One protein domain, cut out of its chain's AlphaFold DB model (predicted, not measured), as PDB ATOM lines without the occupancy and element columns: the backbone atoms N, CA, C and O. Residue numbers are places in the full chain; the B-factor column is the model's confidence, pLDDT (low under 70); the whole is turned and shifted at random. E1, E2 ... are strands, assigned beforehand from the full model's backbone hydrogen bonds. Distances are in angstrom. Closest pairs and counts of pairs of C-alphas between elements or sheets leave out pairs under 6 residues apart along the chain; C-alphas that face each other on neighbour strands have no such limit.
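Overview. This is residues 79 to 124 of the 134 residues of an uncharacterized protein of Mariniflexile sp. TRM1-10 (UniProt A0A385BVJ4). A single, strongly twisted sheet of four antiparallel strands, with no named helix over either face, makes a narrow ribbon-like slab. The tip of the hairpin E2 and E3, at residues 99 and 100, lies at one end of its long axis, and the link from E3 to E4, residues 110 to 118, loops round the other end from one edge of the sheet to the opposite edge. The printed part has 46 residues with four named strands, E1, E2, E3 and E4 along the chain, in the sheet order E3, E2, E1, E4; the class is all strand. It is only just loose, close to compact, with a radius of gyration of the C-alphas of 11.6 A, and its outline is a rod of 37 by 16 by 14 A.

Along the chain. E1, residues 79 to 85, begins at C-alpha 79 at (-6.448, 50.340, 80.016) and is 19.2 A long from first to last C-alpha. E2, residues 88 to 98, is the longest strand by residues and measures 29.2 A; it bends by 54 degrees at residue 91. E3, residues 101 to 109, starts at C-alpha 101 at (-8.468, 51.572, 68.439), measures 23.0 A and bends by 59 degrees at residue 106. E4, residues 119 to 124, is 16.5 A long and ends at C-alpha 124 at (-10.055, 49.905, 84.295).

Arrangement. E1 and E2 are inner strands of the sheet, and E3 and E4 are its edge strands. E1 and E2 form a hairpin, antiparallel at 154 degrees; N 81 and O 93 are 2.8 A apart, within hydrogen-bond range. E2 and E3 form the next hairpin, at 147 degrees, with N 92 and O 108 at 2.8 A and N 98 and O 101 at 2.8 A. E1, E2 and E3 are a meander, each strand the antiparallel neighbour of the one before. E4 is the antiparallel neighbour of E1, at 155 degrees, with N 82 and O 122 at 2.8 A; the C-alphas of Arg 85 and Ser 119, which face each other, are 4.5 A apart. The four strands make a Greek key, a meander of three whose first strand is the antiparallel neighbour of the fourth. E3 and E4 are apart.

Size, cuts and confidence. The two C-alphas farthest apart are those of Asn 99 and Phe 113, at 36.9 A, while the first and last printed C-alphas, of Arg 79 and Leu 124, are 5.6 A apart. From edge to edge of the sheet the strands' lines turn by 66 degrees, and its C-alphas lie up to 6.6 A off their best plane. The links E1 to E2 and E2 to E3 are tight, with 2 residues each; the link E3 to E4, with 9 residues, is short. The printed part has no cut. The mean pLDDT of the printed part is 94.1, and no printed residue is under 70.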
ATOM      1  N   ARG A  79      -5.400  50.901  79.158       97.56
ATOM      2  CA  ARG A  79      -6.448  50.340  80.016       97.56
ATOM      3  C   ARG A  79      -6.245  48.854  80.262       97.56
ATOM      4  O   ARG A  79      -5.711  48.133  79.424       97.56
ATOM      5  N   LEU A  80      -6.778  48.375  81.377       98.12
ATOM      6  CA  LEU A  80      -6.919  46.954  81.650       98.12
ATOM      7  C   LEU A  80      -8.316  46.483  81.272       98.12
ATOM      8  O   LEU A  80      -9.317  46.893  81.861       98.12
ATOM      9  N   LYS A  81      -8.384  45.549  80.327       98.38
ATOM     10  CA  LYS A  81      -9.581  44.757  80.057       98.38
ATOM     11  C   LYS A  81      -9.597  43.565  81.005       98.38
ATOM     12  O   LYS A  81      -8.888  42.577  80.806       98.38
ATOM     13  N   VAL A  82     -10.430  43.651  82.034       97.94
ATOM     14  CA  VAL A  82     -10.518  42.642  83.087       97.94
ATOM     15  C   VAL A  82     -11.709  41.734  82.823       97.94
ATOM     16  O   VAL A  82     -12.863  42.161  82.831       97.94
ATOM     17  N   LYS A  83     -11.444  40.445  82.600       97.06
ATOM     18  CA  LYS A  83     -12.493  39.426  82.536       97.06
ATOM     19  C   LYS A  83     -12.833  38.962  83.942       97.06
ATOM     20  O   LYS A  83     -11.966  38.495  84.685       97.06
ATOM     21  N   LYS A  84     -14.119  38.987  84.258       95.31
ATOM     22  CA  LYS A  84     -14.698  38.423  85.472       95.31
ATOM     23  C   LYS A  84     -15.490  37.174  85.156       95.31
ATOM     24  O   LYS A  84     -16.049  37.032  84.068       95.31
ATOM     25  N   ARG A  85     -15.549  36.272  86.128       94.75
ATOM     26  CA  ARG A  85     -16.439  35.119  86.120       94.75
ATOM     27  C   ARG A  85     -17.164  35.039  87.461       94.75
ATOM     28  O   ARG A  85     -16.544  34.860  88.509       94.75
ATOM     29  N   GLY A  86     -18.481  35.245  87.439       90.94
ATOM     30  CA  GLY A  86     -19.215  35.626  88.651       90.94
ATOM     31  C   GLY A  86     -18.608  36.888  89.279       90.94
ATOM     32  O   GLY A  86     -18.370  37.870  88.584       90.94
ATOM     33  N   ASN A  87     -18.279  36.837  90.573       89.38
ATOM     34  CA  ASN A  87     -17.691  37.973  91.296       89.38
ATOM     35  C   ASN A  87     -16.149  37.987  91.297       89.38
ATOM     36  O   ASN A  87     -15.553  38.844  91.942       89.38
ATOM     37  N   LYS A  88     -15.489  37.044  90.608       92.38
ATOM     38  CA  LYS A  88     -14.026  36.895  90.627       92.38
ATOM     39  C   LYS A  88     -13.407  37.427  89.334       92.38
ATOM     40  O   LYS A  88     -13.827  37.021  88.252       92.38
ATOM     41  N   ARG A  89     -12.399  38.300  89.433       95.12
ATOM     42  CA  ARG A  89     -11.525  38.667  88.302       95.12
ATOM     43  C   ARG A  89     -10.601  37.490  87.980       95.12
ATOM     44  O   ARG A  89     -10.053  36.889  88.901       95.12
ATOM     45  N   ILE A  90     -10.490  37.120  86.705       95.75
ATOM     46  CA  ILE A  90      -9.760  35.911  86.283       95.75
ATOM     47  C   ILE A  90      -8.724  36.142  85.177       95.75
ATOM     48  O   ILE A  90      -7.864  35.291  84.962       95.75
ATOM     49  N   LYS A  91      -8.820  37.251  84.443       97.25
ATOM     50  CA  LYS A  91      -7.920  37.574  83.333       97.25
ATOM     51  C   LYS A  91      -7.778  39.084  83.229       97.25
ATOM     52  O   LYS A  91      -8.794  39.776  83.229       97.25
ATOM     53  N   TRP A  92      -6.551  39.550  83.077       98.31
ATOM     54  CA  TRP A  92      -6.188  40.946  82.894       98.31
ATOM     55  C   TRP A  92      -5.444  41.049  81.578       98.31
ATOM     56  O   TRP A  92      -4.390  40.438  81.409       98.31
ATOM     57  N   THR A  93      -6.033  41.768  80.633       98.38
ATOM     58  CA  THR A  93      -5.424  42.033  79.335       98.38
ATOM     59  C   THR A  93      -5.091  43.512  79.265       98.38
ATOM     60  O   THR A  93      -5.994  44.346  79.357       98.38
ATOM     61  N   LEU A  94      -3.803  43.818  79.134       98.12
ATOM     62  CA  LEU A  94      -3.325  45.172  78.899       98.12
ATOM     63  C   LEU A  94      -3.717  45.589  77.484       98.12
ATOM     64  O   LEU A  94      -3.511  44.821  76.543       98.12
ATOM     65  N   GLN A  95      -4.308  46.772  77.345       98.06
ATOM     66  CA  GLN A  95      -4.640  47.346  76.052       98.06
ATOM     67  C   GLN A  95      -4.065  48.750  75.905       98.06
ATOM     68  O   GLN A  95      -4.186  49.567  76.820       98.06
ATOM     69  N   PHE A  96      -3.550  49.041  74.713       95.25
ATOM     70  CA  PHE A  96      -3.160  50.388  74.309       95.25
ATOM     71  C   PHE A  96      -4.131  50.945  73.280       95.25
ATOM     72  O   PHE A  96      -4.647  50.215  72.429       95.25
ATOM     73  N   ASN A  97      -4.380  52.245  73.354       93.81
ATOM     74  CA  ASN A  97      -5.121  52.965  72.337       93.81
ATOM     75  C   ASN A  97      -4.163  53.411  71.228       93.81
ATOM     76  O   ASN A  97      -3.300  54.262  71.428       93.81
ATOM     77  N   LYS A  98      -4.317  52.830  70.040       90.56
ATOM     78  CA  LYS A  98      -3.599  53.226  68.829       90.56
ATOM     79  C   LYS A  98      -4.594  53.867  67.874       90.56
ATOM     80  O   LYS A  98      -5.406  53.189  67.244       90.56
ATOM     81  N   ASN A  99      -4.544  55.196  67.776       87.62
ATOM     82  CA  ASN A  99      -5.379  55.991  66.869       87.62
ATOM     83  C   ASN A  99      -6.891  55.728  67.030       87.62
ATOM     84  O   ASN A  99      -7.612  55.553  66.049       87.62
ATOM     85  N   GLY A 100      -7.371  55.655  68.274       90.06
ATOM     86  CA  GLY A 100      -8.779  55.406  68.601       90.06
ATOM     87  C   GLY A 100      -9.165  53.926  68.672       90.06
ATOM     88  O   GLY A 100     -10.303  53.615  69.027       90.06
ATOM     89  N   ASN A 101      -8.240  53.010  68.367       94.19
ATOM     90  CA  ASN A 101      -8.468  51.572  68.439       94.19
ATOM     91  C   ASN A 101      -7.736  50.966  69.632       94.19
ATOM     92  O   ASN A 101      -6.528  51.117  69.784       94.19
ATOM     93  N   TRP A 102      -8.473  50.233  70.462       96.19
ATOM     94  CA  TRP A 102      -7.899  49.499  71.583       96.19
ATOM     95  C   TRP A 102      -7.362  48.147  71.121       96.19
ATOM     96  O   TRP A 102      -8.145  47.270  70.747       96.19
ATOM     97  N   GLU A 103      -6.050  47.970  71.203       96.88
ATOM     98  CA  GLU A 103      -5.353  46.733  70.850       96.88
ATOM     99  C   GLU A 103      -4.922  45.978  72.109       96.88
ATOM    100  O   GLU A 103      -4.455  46.595  73.062       96.88
ATOM    101  N   ASP A 104      -5.100  44.652  72.125       97.56
ATOM    102  CA  ASP A 104      -4.590  43.780  73.192       97.56
ATOM    103  C   ASP A 104      -3.064  43.653  73.046       97.56
ATOM    104  O   ASP A 104      -2.596  43.191  72.008       97.56
ATOM    105  N   GLU A 105      -2.307  44.012  74.083       95.31
ATOM    106  CA  GLU A 105      -0.842  43.895  74.090       95.31
ATOM    107  C   GLU A 105      -0.399  42.587  74.758       95.31
ATOM    108  O   GLU A 105       0.204  41.711  74.142       95.31
ATOM    109  N   SER A 106      -0.739  42.419  76.035       96.12
ATOM    110  CA  SER A 106      -0.309  41.273  76.835       96.12
ATOM    111  C   SER A 106      -1.389  40.854  77.828       96.12
ATOM    112  O   SER A 106      -2.420  41.510  78.000       96.12
ATOM    113  N   THR A 107      -1.234  39.675  78.431       97.19
ATOM    114  CA  THR A 107      -2.280  39.072  79.260       97.19
ATOM    115  C   THR A 107      -1.700  38.248  80.396       97.19
ATOM    116  O   THR A 107      -0.916  37.334  80.159       97.19
ATOM    117  N   VAL A 108      -2.232  38.468  81.598       96.81
ATOM    118  CA  VAL A 108      -2.053  37.596  82.765       96.81
ATOM    119  C   VAL A 108      -3.405  36.979  83.128       96.81
ATOM    120  O   VAL A 108      -4.449  37.637  83.080       96.81
ATOM    121  N   ALA A 109      -3.420  35.690  83.458       95.25
ATOM    122  CA  ALA A 109      -4.635  34.978  83.831       95.25
ATOM    123  C   ALA A 109      -4.375  34.026  84.993       95.25
ATOM    124  O   ALA A 109      -3.315  33.413  85.087       95.25
ATOM    125  N   ILE A 110      -5.388  33.855  85.834       92.94
ATOM    126  CA  ILE A 110      -5.404  32.799  86.842       92.94
ATOM    127  C   ILE A 110      -6.185  31.597  86.314       92.94
ATOM    128  O   ILE A 110      -7.168  31.739  85.579       92.94
ATOM    129  N   PHE A 111      -5.784  30.400  86.734       87.44
ATOM    130  CA  PHE A 111      -6.574  29.200  86.484       87.44
ATOM    131  C   PHE A 111      -7.884  29.266  87.282       87.44
ATOM    132  O   PHE A 111      -7.882  29.401  88.507       87.44
ATOM    133  N   ASP A 112      -9.015  29.182  86.580       82.62
ATOM    134  CA  ASP A 112     -10.348  29.195  87.181       82.62
ATOM    135  C   ASP A 112     -11.233  28.081  86.610       82.62
ATOM    136  O   ASP A 112     -11.542  28.049  85.414       82.62
ATOM    137  N   PHE A 113     -11.688  27.197  87.499       83.25
ATOM    138  CA  PHE A 113     -12.498  26.024  87.164       83.25
ATOM    139  C   PHE A 113     -14.010  26.287  87.200       83.25
ATOM    140  O   PHE A 113     -14.788  25.372  86.950       83.25
ATOM    141  N   GLN A 114     -14.468  27.516  87.471       87.25
ATOM    142  CA  GLN A 114     -15.897  27.847  87.573       87.25
ATOM    143  C   GLN A 114     -16.557  28.088  86.204       87.25
ATOM    144  O   GLN A 114     -17.329  29.032  86.051       87.25
ATOM    145  N   PHE A 115     -16.262  27.262  85.196       83.81
ATOM    146  CA  PHE A 115     -16.601  27.501  83.781       83.81
ATOM    147  C   PHE A 115     -18.100  27.696  83.485       83.81
ATOM    148  O   PHE A 115     -18.440  28.290  82.465       83.81
ATOM    149  N   TRP A 116     -18.988  27.241  84.372       90.25
ATOM    150  CA  TRP A 116     -20.443  27.392  84.258       90.25
ATOM    151  C   TRP A 116     -20.968  28.776  84.662       90.25
ATOM    152  O   TRP A 116     -22.124  29.100  84.398       90.25
ATOM    153  N   LYS A 117     -20.161  29.605  85.331       93.50
ATOM    154  CA  LYS A 117     -20.578  30.958  85.712       93.50
ATOM    155  C   LYS A 117     -20.462  31.921  84.531       93.50
ATOM    156  O   LYS A 117     -19.519  31.855  83.739       93.50
ATOM    157  N   LYS A 118     -21.393  32.878  84.466       93.62
ATOM    158  CA  LYS A 118     -21.391  33.958  83.470       93.62
ATOM    159  C   LYS A 118     -20.061  34.717  83.506       93.62
ATOM    160  O   LYS A 118     -19.542  35.022  84.582       93.62
ATOM    161  N   SER A 119     -19.528  35.001  82.320       93.75
ATOM    162  CA  SER A 119     -18.358  35.861  82.151       93.75
ATOM    163  C   SER A 119     -18.785  37.283  81.805       93.75
ATOM    164  O   SER A 119     -19.697  37.471  81.003       93.75
ATOM    165  N   GLU A 120     -18.104  38.262  82.383       96.12
ATOM    166  CA  GLU A 120     -18.327  39.691  82.151       96.12
ATOM    167  C   GLU A 120     -16.981  40.394  81.975       96.12
ATOM    168  O   GLU A 120     -15.938  39.848  82.344       96.12
ATOM    169  N   TYR A 121     -16.996  41.586  81.386       96.56
ATOM    170  CA  TYR A 121     -15.805  42.411  81.229       96.56
ATOM    171  C   TYR A 121     -16.014  43.740  81.935       96.56
ATOM    172  O   TYR A 121     -17.082  44.339  81.832       96.56
ATOM    173  N   GLU A 122     -14.976  44.200  82.616       96.62
ATOM    174  CA  GLU A 122     -14.853  45.576  83.076       96.62
ATOM    175  C   GLU A 122     -13.560  46.171  82.520       96.62
ATOM    176  O   GLU A 122     -12.610  45.448  82.204       96.62
ATOM    177  N   PHE A 123     -13.551  47.487  82.357       97.44
ATOM    178  CA  PHE A 123     -12.414  48.224  81.830       97.44
ATOM    179  C   PHE A 123     -11.943  49.181  82.911       97.44
ATOM    180  O   PHE A 123     -12.721  50.030  83.348       97.44
ATOM    181  N   LEU A 124     -10.700  49.002  83.352       98.00
ATOM    182  CA  LEU A 124     -10.055  49.905  84.295       98.00
ATOM    183  C   LEU A 124      -9.097  50.811  83.523       98.00
ATOM    184  O   LEU A 124      -8.338  50.316  82.693       98.00
TER     185      LEU A 124